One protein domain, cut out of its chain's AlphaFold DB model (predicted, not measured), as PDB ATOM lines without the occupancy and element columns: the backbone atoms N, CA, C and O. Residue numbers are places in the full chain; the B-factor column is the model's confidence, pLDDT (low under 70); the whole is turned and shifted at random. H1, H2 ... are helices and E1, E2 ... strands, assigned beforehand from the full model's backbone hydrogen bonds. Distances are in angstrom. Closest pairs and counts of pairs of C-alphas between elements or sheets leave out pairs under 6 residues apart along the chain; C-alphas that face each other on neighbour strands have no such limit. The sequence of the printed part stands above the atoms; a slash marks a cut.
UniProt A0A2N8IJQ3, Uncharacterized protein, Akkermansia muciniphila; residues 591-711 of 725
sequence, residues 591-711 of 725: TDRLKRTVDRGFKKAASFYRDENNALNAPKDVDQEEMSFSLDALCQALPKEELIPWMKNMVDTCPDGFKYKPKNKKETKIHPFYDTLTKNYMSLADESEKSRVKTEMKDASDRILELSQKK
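Overview. This is residues 591 to 711 of the 725 residues of an uncharacterized protein of Akkermansia muciniphila (UniProt A0A2N8IJQ3). The domain is a slab of helices with H5 in its middle: H5 packs between H2 and H3 on one side and the long H6 on the other, and H1 covers the far side of H2 as its hairpin partner. H6 folds back from H5 in a second helical hairpin, and a small strand hairpin, E1 and E2, packs with the short H4 on the later part of H6. The printed part has 121 residues with six named helices and two named strands, in the order H1 H2 H3 H4 E1 E2 H5 H6. E1 and E2 are antiparallel and the class is mostly helix. The whole is compact, with a radius of gyration of the C-alphas of 14.3 A and spans of 44 by 34 by 20 A.

Arrangement. Begin with H1, residues 591 to 608, and look for H2, residues 624 to 637. They form a helical hairpin and touch, closest at the C-alphas of Val 598 and Met 627, 5.1 A apart. They run opposite ways at a tilt of 38 degrees, only just steep. Next comes H3, residues 640 to 653, which is close to H1 but not clearly touching it; the closest C-alphas, of Phe 602 and Met 650, are 7.8 A apart. Go on to H4, residues 656 to 659, which touches H6, residues 687 to 711, with the C-alphas of Asp 656 and Ala 700 closest at 5.6 A; H6 touches H4 with its residues 697 to 704 alone. E1, residues 660 to 662, and E2, residues 668 to 670, form an antiparallel hairpin, where you will find N 661 and O 669 at 2.9 A and N 669 and O 661 at 2.8 A, within hydrogen-bond range. The closest C-alphas of E1 and H6, of Tyr 660 and Ser 701, are 6.1 A apart. Then look at H5, residues 672 to 684, the hub, which touches H2, H3, H4 and H6. It runs the same way as H2 at a shallow tilt of 19 degrees, closest at the C-alphas of Ser 628 and Phe 673, 4.8 A apart. It runs opposite ways to H3 at a steep tilt of 46 degrees, closest at the C-alphas of Met 647 and Tyr 681, 6.2 A apart. H4 and H5 only just touch, with 3 pairs of C-alphas within 8 A, the closest those of Lys 659 and Tyr 674 at 5.5 A. H5 and H6 form a helical hairpin, opposite ways at a shallow tilt of 20 degrees, with the C-alphas of Met 682 and Lys 690 closest at 5.3 A. H1 and H6 are apart. Every O i to N i+4 pair is within hydrogen-bond range in H1, H2, H5 and H6; in H3 8 of 10 are, and H4 is too short for such a pair.

Along the chain. Find C-alpha 591 at (39.318, 42.537, 257.138); from there H1 runs 25.7 A to C-alpha 608. H2, residues 624 to 637, spans 19.8 A, and H3, residues 640 to 653, spans 19.7 A. H4 holds residues 656 to 659, E1 660 to 662 and E2 668 to 670. H5 starts at C-alpha 672, at (42.172, 59.489, 245.659), and covers 18.9 A to residue 684. H6, residues 687 to 711, runs 36.7 A and ends at C-alpha 711, at (34.082, 82.233, 247.313).

Size, cuts and confidence. The two C-alphas farthest apart, of Pro 639 and Lys 710, are 43.8 A apart. The printed part has no cut. The link from H1 to H2, residues 609 to 623, is long; the other links are tight. The mean pLDDT of the printed part is 91.1, and residue 711 is the one printed residue under 70.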
ATOM      1  N   THR A 591      40.331  41.742 257.857       92.31
ATOM      2  CA  THR A 591      39.318  42.537 257.138       92.31
ATOM      3  C   THR A 591      38.561  43.498 258.059       92.31
ATOM      4  O   THR A 591      38.394  44.665 257.711       92.31
ATOM      5  N   ASP A 592      38.216  43.089 259.283       93.25
ATOM      6  CA  ASP A 592      37.537  43.952 260.267       93.25
ATOM      7  C   ASP A 592      38.359  45.176 260.674       93.25
ATOM      8  O   ASP A 592      37.826  46.247 260.985       93.25
ATOM      9  N   ARG A 593      39.686  45.030 260.734       94.06
ATOM     10  CA  ARG A 593      40.577  46.151 261.035       94.06
ATOM     11  C   ARG A 593      40.586  47.132 259.869       94.06
ATOM     12  O   ARG A 593      40.424  48.326 260.103       94.06
ATOM     13  N   LEU A 594      40.722  46.630 258.644       95.75
ATOM     14  CA  LEU A 594      40.729  47.459 257.438       95.75
ATOM     15  C   LEU A 594      39.396  48.186 257.236       95.75
ATOM     16  O   LEU A 594      39.388  49.389 256.983       95.75
ATOM     17  N   LYS A 595      38.269  47.494 257.440       95.12
ATOM     18  CA  LYS A 595      36.932  48.094 257.358       95.12
ATOM     19  C   LYS A 595      36.777  49.232 258.365       95.12
ATOM     20  O   LYS A 595      36.348  50.322 258.000       95.12
ATOM     21  N   ARG A 596      37.246  49.041 259.607       95.12
ATOM     22  CA  ARG A 596      37.289  50.109 260.624       95.12
ATOM     23  C   ARG A 596      38.178  51.287 260.225       95.12
ATOM     24  O   ARG A 596      37.827  52.417 260.560       95.12
ATOM     25  N   THR A 597      39.304  51.052 259.550       94.94
ATOM     26  CA  THR A 597      40.161  52.124 259.016       94.94
ATOM     27  C   THR A 597      39.394  52.968 257.999       94.94
ATOM     28  O   THR A 597      39.318  54.188 258.162       94.94
ATOM     29  N   VAL A 598      38.754  52.325 257.017       96.06
ATOM     30  CA  VAL A 598      37.951  53.009 255.990       96.06
ATOM     31  C   VAL A 598      36.767  53.750 256.618       96.06
ATOM     32  O   VAL A 598      36.634  54.957 256.420       96.06
ATOM     33  N   ASP A 599      35.969  53.088 257.459       96.06
ATOM     34  CA  ASP A 599      34.792  53.688 258.101       96.06
ATOM     35  C   ASP A 599      35.159  54.884 258.992       96.06
ATOM     36  O   ASP A 599      34.462  55.901 259.007       96.06
ATOM     37  N   ARG A 600      36.250  54.785 259.765       95.00
ATOM     38  CA  ARG A 600      36.703  55.873 260.642       95.00
ATOM     39  C   ARG A 600      37.197  57.063 259.828       95.00
ATOM     40  O   ARG A 600      36.853  58.196 260.164       95.00
ATOM     41  N   GLY A 601      37.991  56.813 258.790       94.38
ATOM     42  CA  GLY A 601      38.473  57.853 257.889       94.38
ATOM     43  C   GLY A 601      37.321  58.551 257.165       94.38
ATOM     44  O   GLY A 601      37.242  59.779 257.176       94.38
ATOM     45  N   PHE A 602      36.359  57.774 256.655       95.25
ATOM     46  CA  PHE A 602      35.171  58.293 255.981       95.25
ATOM     47  C   PHE A 602      34.298  59.127 256.925       95.25
ATOM     48  O   PHE A 602      33.945  60.254 256.591       95.25
ATOM     49  N   LYS A 603      34.013  58.644 258.143       94.31
ATOM     50  CA  LYS A 603      33.245  59.404 259.148       94.31
ATOM     51  C   LYS A 603      33.930  60.713 259.546       94.31
ATOM     52  O   LYS A 603      33.250  61.728 259.689       94.31
ATOM     53  N   LYS A 604      35.259  60.713 259.709       93.25
ATOM     54  CA  LYS A 604      36.031  61.936 259.984       93.25
ATOM     55  C   LYS A 604      35.931  62.933 258.831       93.25
ATOM     56  O   LYS A 604      35.660  64.105 259.079       93.25
ATOM     57  N   ALA A 605      36.098  62.469 257.593       91.62
ATOM     58  CA  ALA A 605      35.948  63.308 256.409       91.62
ATOM     59  C   ALA A 605      34.523  63.872 256.303       91.62
ATOM     60  O   ALA A 605      34.348  65.082 256.205       91.62
ATOM     61  N   ALA A 606      33.503  63.022 256.430       90.56
ATOM     62  CA  ALA A 606      32.104  63.435 256.416       90.56
ATOM     63  C   ALA A 606      31.798  64.483 257.495       90.56
ATOM     64  O   ALA A 606      31.126  65.471 257.216       90.56
ATOM     65  N   SER A 607      32.334  64.317 258.709       91.00
ATOM     66  CA  SER A 607      32.181  65.299 259.787       91.00
ATOM     67  C   SER A 607      32.893  66.622 259.496       91.00
ATOM     68  O   SER A 607      32.362  67.669 259.848       91.00
ATOM     69  N   PHE A 608      34.074  66.593 258.871       91.44
ATOM     70  CA  PHE A 608      34.829  67.797 258.509       91.44
ATOM     71  C   PHE A 608      34.060  68.678 257.515       91.44
ATOM     72  O   PHE A 608      34.019  69.897 257.677       91.44
ATOM     73  N   TYR A 609      33.396  68.058 256.536       90.50
ATOM     74  CA  TYR A 609      32.604  68.754 255.517       90.50
ATOM     75  C   TYR A 609      31.171  69.108 255.950       90.50
ATOM     76  O   TYR A 609      30.436  69.674 255.149       90.50
ATOM     77  N   ARG A 610      30.762  68.823 257.200       86.81
ATOM     78  CA  ARG A 610      29.508  69.378 257.757       86.81
ATOM     79  C   ARG A 610      29.583  70.888 257.967       86.81
ATOM     80  O   ARG A 610      28.551  71.545 257.987       86.81
ATOM     81  N   ASP A 611      30.787  71.417 258.157       86.38
ATOM     82  CA  ASP A 611      31.032  72.854 258.193       86.38
ATOM     83  C   ASP A 611      31.203  73.366 256.757       86.38
ATOM     84  O   ASP A 611      32.158  73.006 256.063       86.38
ATOM     85  N   GLU A 612      30.283  74.219 256.310       78.62
ATOM     86  CA  GLU A 612      30.280  74.789 254.957       78.62
ATOM     87  C   GLU A 612      31.570  75.565 254.639       78.62
ATOM     88  O   GLU A 612      32.002  75.624 253.482       78.62
ATOM     89  N   ASN A 613      32.275  76.078 255.657       82.12
ATOM     90  CA  ASN A 613      33.560  76.754 255.468       82.12
ATOM     91  C   ASN A 613      34.651  75.818 254.927       82.12
ATOM     92  O   ASN A 613      35.604  76.284 254.282       82.12
ATOM     93  N   ASN A 614      34.489  74.511 255.144       86.25
ATOM     94  CA  ASN A 614      35.427  73.469 254.750       86.25
ATOM     95  C   ASN A 614      35.173  72.891 253.359       86.25
ATOM     96  O   ASN A 614      35.999  72.108 252.902       86.25
ATOM     97  N   ALA A 615      34.120  73.307 252.645       80.19
ATOM     98  CA  ALA A 615      33.731  72.751 251.340       80.19
ATOM     99  C   ALA A 615      34.854  72.721 250.279       80.19
ATOM    100  O   ALA A 615      34.825  71.888 249.380       80.19
ATOM    101  N   LEU A 616      35.855  73.606 250.388       83.69
ATOM    102  CA  LEU A 616      37.015  73.679 249.484       83.69
ATOM    103  C   LEU A 616      38.353  73.320 250.160       83.69
ATOM    104  O   LEU A 616      39.406  73.403 249.525       83.69
ATOM    105  N   ASN A 617      38.330  72.964 251.445       83.50
ATOM    106  CA  ASN A 617      39.508  72.582 252.219       83.50
ATOM    107  C   ASN A 617      39.662  71.057 252.228       83.50
ATOM    108  O   ASN A 617      38.711  70.327 251.967       83.50
ATOM    109  N   ALA A 618      40.858  70.564 252.558       81.38
ATOM    110  CA  ALA A 618      41.104  69.137 252.745       81.38
ATOM    111  C   ALA A 618      41.259  68.809 254.242       81.38
ATOM    112  O   ALA A 618      41.982  69.533 254.939       81.38
ATOM    113  N   PRO A 619      40.640  67.725 254.743       82.69
ATOM    114  CA  PRO A 619      40.852  67.274 256.112       82.69
ATOM    115  C   PRO A 619      42.306  66.817 256.287       82.69
ATOM    116  O   PRO A 619      42.774  65.943 255.561       82.69
ATOM    117  N   LYS A 620      43.026  67.408 257.249       81.19
ATOM    118  CA  LYS A 620      44.441  67.079 257.519       81.19
ATOM    119  C   LYS A 620      44.624  65.733 258.226       81.19
ATOM    120  O   LYS A 620      45.630  65.074 258.008       81.19
ATOM    121  N   ASP A 621      43.632  65.310 259.012       84.56
ATOM    122  CA  ASP A 621      43.695  64.102 259.852       84.56
ATOM    123  C   ASP A 621      43.053  62.865 259.194       84.56
ATOM    124  O   ASP A 621      42.620  61.929 259.882       84.56
ATOM    125  N   VAL A 622      42.924  62.886 257.863       88.75
ATOM    126  CA  VAL A 622      42.358  61.801 257.053       88.75
ATOM    127  C   VAL A 622      43.405  61.347 256.044       88.75
ATOM    128  O   VAL A 622      43.674  62.038 255.059       88.75
ATOM    129  N   ASP A 623      43.967  60.163 256.278       92.12
ATOM    130  CA  ASP A 623      44.890  59.517 255.350       92.12
ATOM    131  C   ASP A 623      44.106  58.850 254.210       92.12
ATOM    132  O   ASP A 623      43.630  57.718 254.309       92.12
ATOM    133  N   GLN A 624      43.930  59.591 253.117       90.44
ATOM    134  CA  GLN A 624      43.209  59.093 251.947       90.44
ATOM    135  C   GLN A 624      43.961  57.961 251.238       90.44
ATOM    136  O   GLN A 624      43.313  57.154 250.573       90.44
ATOM    137  N   GLU A 625      45.289  57.880 251.358       91.38
ATOM    138  CA  GLU A 625      46.085  56.825 250.721       91.38
ATOM    139  C   GLU A 625      45.903  55.499 251.465       91.38
ATOM    140  O   GLU A 625      45.580  54.489 250.836       91.38
ATOM    141  N   GLU A 626      45.995  55.512 252.801       92.38
ATOM    142  CA  GLU A 626      45.725  54.334 253.635       92.38
ATOM    143  C   GLU A 626      44.278  53.849 253.464       92.38
ATOM    144  O   GLU A 626      44.036  52.642 253.341       92.38
ATOM    145  N   MET A 627      43.312  54.773 253.402       95.44
ATOM    146  CA  MET A 627      41.912  54.431 253.138       95.44
ATOM    147  C   MET A 627      41.721  53.794 251.758       95.44
ATOM    148  O   MET A 627      41.034  52.781 251.660       95.44
ATOM    149  N   SER A 628      42.314  54.371 250.707       94.81
ATOM    150  CA  SER A 628      42.193  53.856 249.332       94.81
ATOM    151  C   SER A 628      42.779  52.453 249.230       94.81
ATOM    152  O   SER A 628      42.116  51.529 248.770       94.81
ATOM    153  N   PHE A 629      43.992  52.269 249.755       93.12
ATOM    154  CA  PHE A 629      44.662  50.977 249.736       93.12
ATOM    155  C   PHE A 629      43.913  49.916 250.560       93.12
ATOM    156  O   PHE A 629      43.788  48.770 250.130       93.12
ATOM    157  N   SER A 630      43.374  50.296 251.725       95.75
ATOM    158  CA  SER A 630      42.551  49.403 252.550       95.75
ATOM    159  C   SER A 630      41.245  49.023 251.854       95.75
ATOM    160  O   SER A 630      40.819  47.875 251.965       95.75
ATOM    161  N   LEU A 631      40.623  49.958 251.130       95.94
ATOM    162  CA  LEU A 631      39.420  49.692 250.349       95.94
ATOM    163  C   LEU A 631      39.699  48.708 249.212       95.94
ATOM    164  O   LEU A 631      38.998  47.706 249.122       95.94
ATOM    165  N   ASP A 632      40.750  48.925 248.417       94.81
ATOM    166  CA  ASP A 632      41.137  47.974 247.370       94.81
ATOM    167  C   ASP A 632      41.390  46.573 247.947       94.81
ATOM    168  O   ASP A 632      40.902  45.578 247.417       94.81
ATOM    169  N   ALA A 633      42.108  46.484 249.072       95.12
ATOM    170  CA  ALA A 633      42.376  45.215 249.745       95.12
ATOM    171  C   ALA A 633      41.096  44.505 250.216       95.12
ATOM    172  O   ALA A 633      40.980  43.287 250.084       95.12
ATOM    173  N   LEU A 634      40.115  45.257 250.723       95.00
ATOM    174  CA  LEU A 634      38.801  44.720 251.077       95.00
ATOM    175  C   LEU A 634      38.033  44.243 249.841       95.00
ATOM    176  O   LEU A 634      37.444  43.167 249.891       95.00
ATOM    177  N   CYS A 635      38.086  44.987 248.734       93.50
ATOM    178  CA  CYS A 635      37.443  44.609 247.474       93.50
ATOM    179  C   CYS A 635      37.986  43.298 246.890       93.50
ATOM    180  O   CYS A 635      37.248  42.592 246.210       93.50
ATOM    181  N   GLN A 636      39.240  42.948 247.189       89.94
ATOM    182  CA  GLN A 636      39.823  41.658 246.804       89.94
ATOM    183  C   GLN A 636      39.502  40.511 247.780       89.94
ATOM    184  O   GLN A 636      39.646  39.346 247.415       89.94
ATOM    185  N   ALA A 637      39.127  40.804 249.029       88.88
ATOM    186  CA  ALA A 637      39.068  39.807 250.106       88.88
ATOM    187  C   ALA A 637      37.660  39.504 250.638       88.88
ATOM    188  O   ALA A 637      37.472  38.454 251.259       88.88
ATOM    189  N   LEU A 638      36.702  40.415 250.454       90.62
ATOM    190  CA  LEU A 638      35.331  40.276 250.943       90.62
ATOM    191  C   LEU A 638      34.363  39.796 249.845       90.62
ATOM    192  O   LEU A 638      34.582  40.066 248.664       90.62
ATOM    193  N   PRO A 639      33.267  39.113 250.224       91.12
ATOM    194  CA  PRO A 639      32.214  38.724 249.292       91.12
ATOM    195  C   PRO A 639      31.455  39.946 248.747       91.12
ATOM    196  O   PRO A 639      31.311  40.975 249.420       91.12
ATOM    197  N   LYS A 640      30.937  39.836 247.517       91.81
ATOM    198  CA  LYS A 640      30.262  40.947 246.818       91.81
ATOM    199  C   LYS A 640      29.006  41.414 247.554       91.81
ATOM    200  O   LYS A 640      28.707  42.606 247.554       91.81
ATOM    201  N   GLU A 641      28.316  40.489 248.213       91.88
ATOM    202  CA  GLU A 641      27.086  40.711 248.976       91.88
ATOM    203  C   GLU A 641      27.318  41.645 250.172       91.88
ATOM    204  O   GLU A 641      26.429  42.409 250.539       91.88
ATOM    205  N   GLU A 642      28.523  41.628 250.752       91.31
ATOM    206  CA  GLU A 642      28.916  42.556 251.816       91.31
ATOM    207  C   GLU A 642      29.455  43.879 251.246       91.31
ATOM    208  O   GLU A 642      29.138  44.961 251.747       91.31
ATOM    209  N   LEU A 643      30.265  43.799 250.186       93.31
ATOM    210  CA  LEU A 643      30.958  44.947 249.602       93.31
ATOM    211  C   LEU A 643      30.015  45.949 248.933       93.31
ATOM    212  O   LEU A 643      30.163  47.153 249.141       93.31
ATOM    213  N   ILE A 644      29.066  45.472 248.121       93.88
ATOM    214  CA  ILE A 644      28.215  46.341 247.294       93.88
ATOM    215  C   ILE A 644      27.366  47.281 248.167       93.88
ATOM    216  O   ILE A 644      27.458  48.492 247.951       93.88
ATOM    217  N   PRO A 645      26.602  46.810 249.177       94.75
ATOM    218  CA  PRO A 645      25.809  47.707 250.021       94.75
ATOM    219  C   PRO A 645      26.673  48.682 250.830       94.75
ATOM    220  O   PRO A 645      26.325  49.856 250.972       94.75
ATOM    221  N   TRP A 646      27.819  48.216 251.337       95.56
ATOM    222  CA  TRP A 646      28.739  49.035 252.127       95.56
ATOM    223  C   TRP A 646      29.354  50.170 251.296       95.56
ATOM    224  O   TRP A 646      29.320  51.331 251.714       95.56
ATOM    225  N   MET A 647      29.846  49.864 250.091       96.56
ATOM    226  CA  MET A 647      30.371  50.871 249.170       96.56
ATOM    227  C   MET A 647      29.281  51.802 248.654       96.56
ATOM    228  O   MET A 647      29.506  53.008 248.622       96.56
ATOM    229  N   LYS A 648      28.095  51.278 248.316       95.62
ATOM    230  CA  LYS A 648      26.955  52.096 247.882       95.62
ATOM    231  C   LYS A 648      26.618  53.166 248.914       95.62
ATOM    232  O   LYS A 648      26.525  54.336 248.565       95.62
ATOM    233  N   ASN A 649      26.518  52.787 250.188       95.75
ATOM    234  CA  ASN A 649      26.264  53.741 251.262       95.75
ATOM    235  C   ASN A 649      27.341  54.837 251.326       95.75
ATOM    236  O   ASN A 649      27.014  56.008 251.503       95.75
ATOM    237  N   MET A 650      28.620  54.490 251.156       95.88
ATOM    238  CA  MET A 650      29.694  55.489 251.110       95.88
ATOM    239  C   MET A 650      29.620  56.379 249.863       95.88
ATOM    240  O   MET A 650      29.851  57.575 249.983       95.88
ATOM    241  N   VAL A 651      29.286  55.834 248.688       95.25
ATOM    242  CA  VAL A 651      29.101  56.612 247.449       95.25
ATOM    243  C   VAL A 651      27.974  57.626 247.631       95.25
ATOM    244  O   VAL A 651      28.199  58.819 247.430       95.25
ATOM    245  N   ASP A 652      26.815  57.159 248.099       93.69
ATOM    246  CA  ASP A 652      25.588  57.951 248.210       93.69
ATOM    247  C   ASP A 652      25.677  59.012 249.334       93.69
ATOM    248  O   ASP A 652      25.002  60.038 249.277       93.69
ATOM    249  N   THR A 653      26.530  58.808 250.348       93.38
ATOM    250  CA  THR A 653      26.704  59.744 251.482       93.38
ATOM    251  C   THR A 653      28.008  60.548 251.445       93.38
ATOM    252  O   THR A 653      28.290  61.307 252.376       93.38
ATOM    253  N   CYS A 654      28.820  60.408 250.391       93.06
ATOM    254  CA  CYS A 654      30.081  61.135 250.270       93.06
ATOM    255  C   CYS A 654      29.817  62.645 250.069       93.06
ATOM    256  O   CYS A 654      29.094  63.011 249.140       93.06
ATOM    257  N   PRO A 655      30.403  63.549 250.878       91.50
ATOM    258  CA  PRO A 655      30.282  64.992 250.656       91.50
ATOM    259  C   PRO A 655      31.015  65.438 249.387       91.50
ATOM    260  O   PRO A 655      32.119  64.966 249.123       91.50
ATOM    261  N   ASP A 656      30.482  66.417 248.650       89.75
ATOM    262  CA  ASP A 656      31.089  66.886 247.390       89.75
ATOM    263  C   ASP A 656      32.539  67.376 247.553       89.75
ATOM    264  O   ASP A 656      33.387  67.070 246.715       89.75
ATOM    265  N   GLY A 657      32.858  68.046 248.668       87.12
ATOM    266  CA  GLY A 657      34.228  68.475 248.982       87.12
ATOM    267  C   GLY A 657      35.198  67.314 249.235       87.12
ATOM    268  O   GLY A 657      36.406  67.481 249.086       87.12
ATOM    269  N   PHE A 658      34.684  66.124 249.572       91.06
ATOM    270  CA  PHE A 658      35.468  64.891 249.681       91.06
ATOM    271  C   PHE A 658      35.515  64.096 248.368       91.06
ATOM    272  O   PHE A 658      36.387  63.244 248.201       91.06
ATOM    273  N   LYS A 659      34.622  64.397 247.415       92.06
ATOM    274  CA  LYS A 659      34.653  63.860 246.049       92.06
ATOM    275  C   LYS A 659      35.704  64.581 245.204       92.06
ATOM    276  O   LYS A 659      36.558  63.940 244.587       92.06
ATOM    277  N   TYR A 660      35.675  65.915 245.211       91.88
ATOM    278  CA  TYR A 660      36.475  66.766 244.332       91.88
ATOM    279  C   TYR A 660      37.082  67.961 245.061       91.88
ATOM    280  O   TYR A 660      36.498  68.518 245.983       91.88
ATOM    281  N   LYS A 661      38.225  68.427 244.552       90.12
ATOM    282  CA  LYS A 661      38.801  69.732 244.892       90.12
ATOM    283  C   LYS A 661      39.056  70.577 243.647       90.12
ATOM    284  O   LYS A 661      39.336  70.013 242.586       90.12
ATOM    285  N   PRO A 662      39.050  71.915 243.743       87.44
ATOM    286  CA  PRO A 662      39.446  72.766 242.627       87.44
ATOM    287  C   PRO A 662      40.913  72.524 242.243       87.44
ATOM    288  O   PRO A 662      41.805  72.571 243.091       87.44
ATOM    289  N   LYS A 663      41.179  72.280 240.956       88.06
ATOM    290  CA  LYS A 663      42.540  72.262 240.392       88.06
ATOM    291  C   LYS A 663      42.904  73.641 239.848       88.06
ATOM    292  O   LYS A 663      44.020  74.114 240.044       88.06
ATOM    293  N   ASN A 664      41.958  74.282 239.164       83.56
ATOM    294  CA  ASN A 664      42.039  75.653 238.662       83.56
ATOM    295  C   ASN A 664      40.611  76.218 238.464       83.56
ATOM    296  O   ASN A 664      39.643  75.629 238.929       83.56
ATOM    297  N   LYS A 665      40.461  77.364 237.779       75.19
ATOM    298  CA  LYS A 665      39.151  78.022 237.558       75.19
ATOM    299  C   LYS A 665      38.163  77.230 236.682       75.19
ATOM    300  O   LYS A 665      36.995  77.606 236.628       75.19
ATOM    301  N   LYS A 666      38.636  76.218 235.951       84.38
ATOM    302  CA  LYS A 666      37.876  75.476 234.933       84.38
ATOM    303  C   LYS A 666      37.835  73.967 235.180       84.38
ATOM    304  O   LYS A 666      37.060  73.280 234.533       84.38
ATOM    305  N   GLU A 667      38.671  73.454 236.079       88.81
ATOM    306  CA  GLU A 667      38.847  72.021 236.304       88.81
ATOM    307  C   GLU A 667      38.854  71.688 237.795       88.81
ATOM    308  O   GLU A 667      39.501  72.363 238.609       88.81
ATOM    309  N   THR A 668      38.198  70.583 238.136       90.75
ATOM    310  CA  THR A 668      38.343  69.907 239.423       90.75
ATOM    311  C   THR A 668      39.365  68.776 239.323       90.75
ATOM    312  O   THR A 668      39.776  68.347 238.243       90.75
ATOM    313  N   LYS A 669      39.813  68.292 240.477       92.06
ATOM    314  CA  LYS A 669      40.581  67.060 240.623       92.06
ATOM    315  C   LYS A 669      39.844  66.161 241.606       92.06
ATOM    316  O   LYS A 669      39.544  66.596 242.716       92.06
ATOM    317  N   ILE A 670      39.587  64.922 241.201       93.31
ATOM    318  CA  ILE A 670      38.998  63.897 242.065       93.31
ATOM    319  C   ILE A 670      39.953  63.539 243.214       93.31
ATOM    320  O   ILE A 670      41.180  63.530 243.048       93.31
ATOM    321  N   HIS A 671      39.394  63.281 244.393       91.62
ATOM    322  CA  HIS A 671      40.147  62.808 245.549       91.62
ATOM    323  C   HIS A 671      40.502  61.314 245.419       91.62
ATOM    324  O   HIS A 671      39.647  60.541 244.988       91.62
ATOM    325  N   PRO A 672      41.721  60.879 245.814       91.38
ATOM    326  CA  PRO A 672      42.172  59.489 245.659       91.38
ATOM    327  C   PRO A 672      41.212  58.435 246.223       91.38
ATOM    328  O   PRO A 672      40.927  57.442 245.556       91.38
ATOM    329  N   PHE A 673      40.660  58.675 247.418       94.62
ATOM    330  CA  PHE A 673      39.723  57.737 248.034       94.62
ATOM    331  C   PHE A 673      38.417  57.623 247.248       94.62
ATOM    332  O   PHE A 673      37.948  56.515 247.006       94.62
ATOM    333  N   TYR A 674      37.846  58.747 246.811       94.88
ATOM    334  CA  TYR A 674      36.597  58.732 246.050       94.88
ATOM    335  C   TYR A 674      36.777  58.120 244.652       94.88
ATOM    336  O   TYR A 674      35.914  57.373 244.195       94.88
ATOM    337  N   ASP A 675      37.920  58.364 244.005       95.19
ATOM    338  CA  ASP A 675      38.303  57.696 242.754       95.19
ATOM    339  C   ASP A 675      38.376  56.171 242.937       95.19
ATOM    340  O   ASP A 675      37.781  55.416 242.173       95.19
ATOM    341  N   THR A 676      39.022  55.711 244.010       95.19
ATOM    342  CA  THR A 676      39.129  54.282 244.348       95.19
ATOM    343  C   THR A 676      37.765  53.661 244.664       95.19
ATOM    344  O   THR A 676      37.432  52.588 244.160       95.19
ATOM    345  N   LEU A 677      36.941  54.351 245.458       96.19
ATOM    346  CA  LEU A 677      35.599  53.910 245.837       96.19
ATOM    347  C   LEU A 677      34.679  53.758 244.629       96.19
ATOM    348  O   LEU A 677      34.038  52.722 244.468       96.19
ATOM    349  N   THR A 678      34.626  54.773 243.769       95.69
ATOM    350  CA  THR A 678      33.758  54.756 242.586       95.69
ATOM    351  C   THR A 678      34.225  53.728 241.562       95.69
ATOM    352  O   THR A 678      33.387  52.994 241.045       95.69
ATOM    353  N   LYS A 679      35.539  53.577 241.334       94.94
ATOM    354  CA  LYS A 679      36.091  52.524 240.465       94.94
ATOM    355  C   LYS A 679      35.700  51.122 240.926       94.94
ATOM    356  O   LYS A 679      35.156  50.357 240.132       94.94
ATOM    357  N   ASN A 680      35.932  50.797 242.199       95.00
ATOM    358  CA  ASN A 680      35.597  49.478 242.735       95.00
ATOM    359  C   ASN A 680      34.083  49.237 242.742       95.00
ATOM    360  O   ASN A 680      33.636  48.190 242.275       95.00
ATOM    361  N   TYR A 681      33.281  50.213 243.179       95.62
ATOM    362  CA  TYR A 681      31.823  50.093 243.166       95.62
ATOM    363  C   TYR A 681      31.280  49.871 241.752       95.62
ATOM    364  O   TYR A 681      30.549  48.913 241.509       95.62
ATOM    365  N   MET A 682      31.698  50.696 240.789       94.62
ATOM    366  CA  MET A 682      31.269  50.568 239.399       94.62
ATOM    367  C   MET A 682      31.735  49.262 238.756       94.62
ATOM    368  O   MET A 682      31.035  48.757 237.888       94.62
ATOM    369  N   SER A 683      32.872  48.689 239.163       91.38
ATOM    370  CA  SER A 683      33.321  47.387 238.644       91.38
ATOM    371  C   SER A 683      32.389  46.226 239.022       91.38
ATOM    372  O   SER A 683      32.360  45.212 238.326       91.38
ATOM    373  N   LEU A 684      31.608  46.385 240.097       90.38
ATOM    374  CA  LEU A 684      30.686  45.375 240.621       90.38
ATOM    375  C   LEU A 684      29.210  45.686 240.338       90.38
ATOM    376  O   LEU A 684      28.382  44.781 240.408       90.38
ATOM    377  N   ALA A 685      28.881  46.945 240.053       88.88
ATOM    378  CA  ALA A 685      27.519  47.407 239.821       88.88
ATOM    379  C   ALA A 685      26.998  47.071 238.408       88.88
ATOM    380  O   ALA A 685      27.772  46.848 237.473       88.88
ATOM    381  N   ASP A 686      25.674  47.080 238.242       91.06
ATOM    382  CA  ASP A 686      25.031  46.980 236.930       91.06
ATOM    383  C   ASP A 686      25.178  48.275 236.098       91.06
ATOM    384  O   ASP A 686      25.626  49.317 236.584       91.06
ATOM    385  N   GLU A 687      24.816  48.221 234.811       89.56
ATOM    386  CA  GLU A 687      24.942  49.365 233.893       89.56
ATOM    387  C   GLU A 687      24.083  50.580 234.285       89.56
ATOM    388  O   GLU A 687      24.464  51.722 233.999       89.56
ATOM    389  N   SER A 688      22.961  50.366 234.978       92.00
ATOM    390  CA  SER A 688      22.097  51.448 235.456       92.00
ATOM    391  C   SER A 688      22.780  52.217 236.587       92.00
ATOM    392  O   SER A 688      22.933  53.440 236.508       92.00
ATOM    393  N   GLU A 689      23.288  51.514 237.601       91.75
ATOM    394  CA  GLU A 689      24.033  52.126 238.703       91.75
ATOM    395  C   GLU A 689      25.343  52.765 238.224       91.75
ATOM    396  O   GLU A 689      25.666  53.877 238.649       91.75
ATOM    397  N   LYS A 690      26.072  52.138 237.287       93.00
ATOM    398  CA  LYS A 690      27.255  52.758 236.657       93.00
ATOM    399  C   LYS A 690      26.910  54.096 236.006       93.00
ATOM    400  O   LYS A 690      27.667  55.058 236.142       93.00
ATOM    401  N   SER A 691      25.788  54.163 235.293       92.38
ATOM    402  CA  SER A 691      25.330  55.385 234.629       92.38
ATOM    403  C   SER A 691      24.917  56.457 235.639       92.38
ATOM    404  O   SER A 691      25.332  57.608 235.501       92.38
ATOM    405  N   ARG A 692      24.190  56.079 236.700       95.50
ATOM    406  CA  ARG A 692      23.814  56.983 237.799       95.50
ATOM    407  C   ARG A 692      25.038  57.612 238.464       95.50
ATOM    408  O   ARG A 692      25.094  58.832 238.597       95.50
ATOM    409  N   VAL A 693      26.025  56.796 238.843       93.38
ATOM    410  CA  VAL A 693      27.250  57.267 239.512       93.38
ATOM    411  C   VAL A 693      28.051  58.200 238.604       93.38
ATOM    412  O   VAL A 693      28.492  59.248 239.065       93.38
ATOM    413  N   LYS A 694      28.189  57.889 237.305       93.75
ATOM    414  CA  LYS A 694      28.856  58.784 236.338       93.75
ATOM    415  C   LYS A 694      28.193  60.164 236.268       93.75
ATOM    416  O   LYS A 694      28.900  61.170 236.221       93.75
ATOM    417  N   THR A 695      26.861  60.214 236.276       93.75
ATOM    418  CA  THR A 695      26.107  61.477 236.306       93.75
ATOM    419  C   THR A 695      26.342  62.227 237.615       93.75
ATOM    420  O   THR A 695      26.713  63.395 237.588       93.75
ATOM    421  N   GLU A 696      26.246  61.550 238.761       92.62
ATOM    422  CA  GLU A 696      26.459  62.177 240.072       92.62
ATOM    423  C   GLU A 696      27.882  62.741 240.235       92.62
ATOM    424  O   GLU A 696      28.072  63.833 240.771       92.62
ATOM    425  N   MET A 697      28.886  62.015 239.736       93.94
ATOM    426  CA  MET A 697      30.282  62.455 239.694       93.94
ATOM    427  C   MET A 697      30.445  63.750 238.891       93.94
ATOM    428  O   MET A 697      31.151  64.664 239.327       93.94
ATOM    429  N   LYS A 698      29.771  63.850 237.738       93.44
ATOM    430  CA  LYS A 698      29.761  65.065 236.918       93.44
ATOM    431  C   LYS A 698      29.121  66.229 237.676       93.44
ATOM    432  O   LYS A 698      29.757  67.270 237.823       93.44
ATOM    433  N   ASP A 699      27.934  66.020 238.237       93.44
ATOM    434  CA  ASP A 699      27.206  67.073 238.949       93.44
ATOM    435  C   ASP A 699      27.974  67.563 240.190       93.44
ATOM    436  O   ASP A 699      28.012  68.758 240.477       93.44
ATOM    437  N   ALA A 700      28.631  66.659 240.925       91.38
ATOM    438  CA  ALA A 700      29.468  67.014 242.073       91.38
ATOM    439  C   ALA A 700      30.699  67.839 241.672       91.38
ATOM    440  O   ALA A 700      31.069  68.786 242.371       91.38
ATOM    441  N   SER A 701      31.327  67.510 240.538       92.06
ATOM    442  CA  SER A 701      32.419  68.309 239.981       92.06
ATOM    443  C   SER A 701      31.953  69.729 239.644       92.06
ATOM    444  O   SER A 701      32.628  70.695 240.010       92.06
ATOM    445  N   ASP A 702      30.793  69.866 239.003       92.25
ATOM    446  CA  ASP A 702      30.233  71.166 238.615       92.25
ATOM    447  C   ASP A 702      29.892  72.020 239.851       92.25
ATOM    448  O   ASP A 702      30.309  73.179 239.935       92.25
ATOM    449  N   ARG A 703      29.275  71.427 240.886       92.12
ATOM    450  CA  ARG A 703      28.996  72.117 242.162       92.12
ATOM    451  C   ARG A 703      30.263  72.647 242.845       92.12
ATOM    452  O   ARG A 703      30.265  73.769 243.351       92.12
ATOM    453  N   ILE A 704      31.364  71.890 242.835       90.94
ATOM    454  CA  ILE A 704      32.644  72.337 243.415       90.94
ATOM    455  C   ILE A 704      33.279  73.478 242.607       90.94
ATOM    456  O   ILE A 704      33.865  74.395 243.198       90.94
ATOM    457  N   LEU A 705      33.146  73.472 241.276       90.12
ATOM    458  CA  LEU A 705      33.594  74.590 240.436       90.12
ATOM    459  C   LEU A 705      32.819  75.867 240.746       90.12
ATOM    460  O   LEU A 705      33.436  76.913 240.956       90.12
ATOM    461  N   GLU A 706      31.492  75.778 240.831       88.81
ATOM    462  CA  GLU A 706      30.637  76.917 241.169       88.81
ATOM    463  C   GLU A 706      30.975  77.496 242.548       88.81
ATOM    464  O   GLU A 706      31.153  78.710 242.689       88.81
ATOM    465  N   LEU A 707      31.135  76.642 243.564       85.88
ATOM    466  CA  LEU A 707      31.525  77.061 244.916       85.88
ATOM    467  C   LEU A 707      32.893  77.759 244.931       85.88
ATOM    468  O   LEU A 707      33.065  78.789 245.589       85.88
ATOM    469  N   SER A 708      33.865  77.247 244.169       84.94
ATOM    470  CA  SER A 708      35.185  77.874 244.042       84.94
ATOM    471  C   SER A 708      35.145  79.234 243.345       84.94
ATOM    472  O   SER A 708      36.017  80.068 243.612       84.94
ATOM    473  N   GLN A 709      34.197  79.453 242.435       84.94
ATOM    474  CA  GLN A 709      34.020  80.733 241.751       84.94
ATOM    475  C   GLN A 709      33.333  81.757 242.668       84.94
ATOM    476  O   GLN A 709      33.812  82.887 242.765       84.94
ATOM    477  N   LYS A 710      32.296  81.346 243.416       79.50
ATOM    478  CA  LYS A 710      31.558  82.207 244.363       79.50
ATOM    479  C   LYS A 710      32.434  82.725 245.510       79.50
ATOM    480  O   LYS A 710      32.512  83.931 245.709       79.50
ATOM    481  N   LYS A 711      33.216  81.856 246.168       66.12
ATOM    482  CA  LYS A 711      34.082  82.233 247.313       66.12
ATOM    483  C   LYS A 711      35.171  83.268 246.970       66.12
ATOM    484  O   LYS A 711      35.740  83.882 247.866       66.12
TER     485      LYS A 711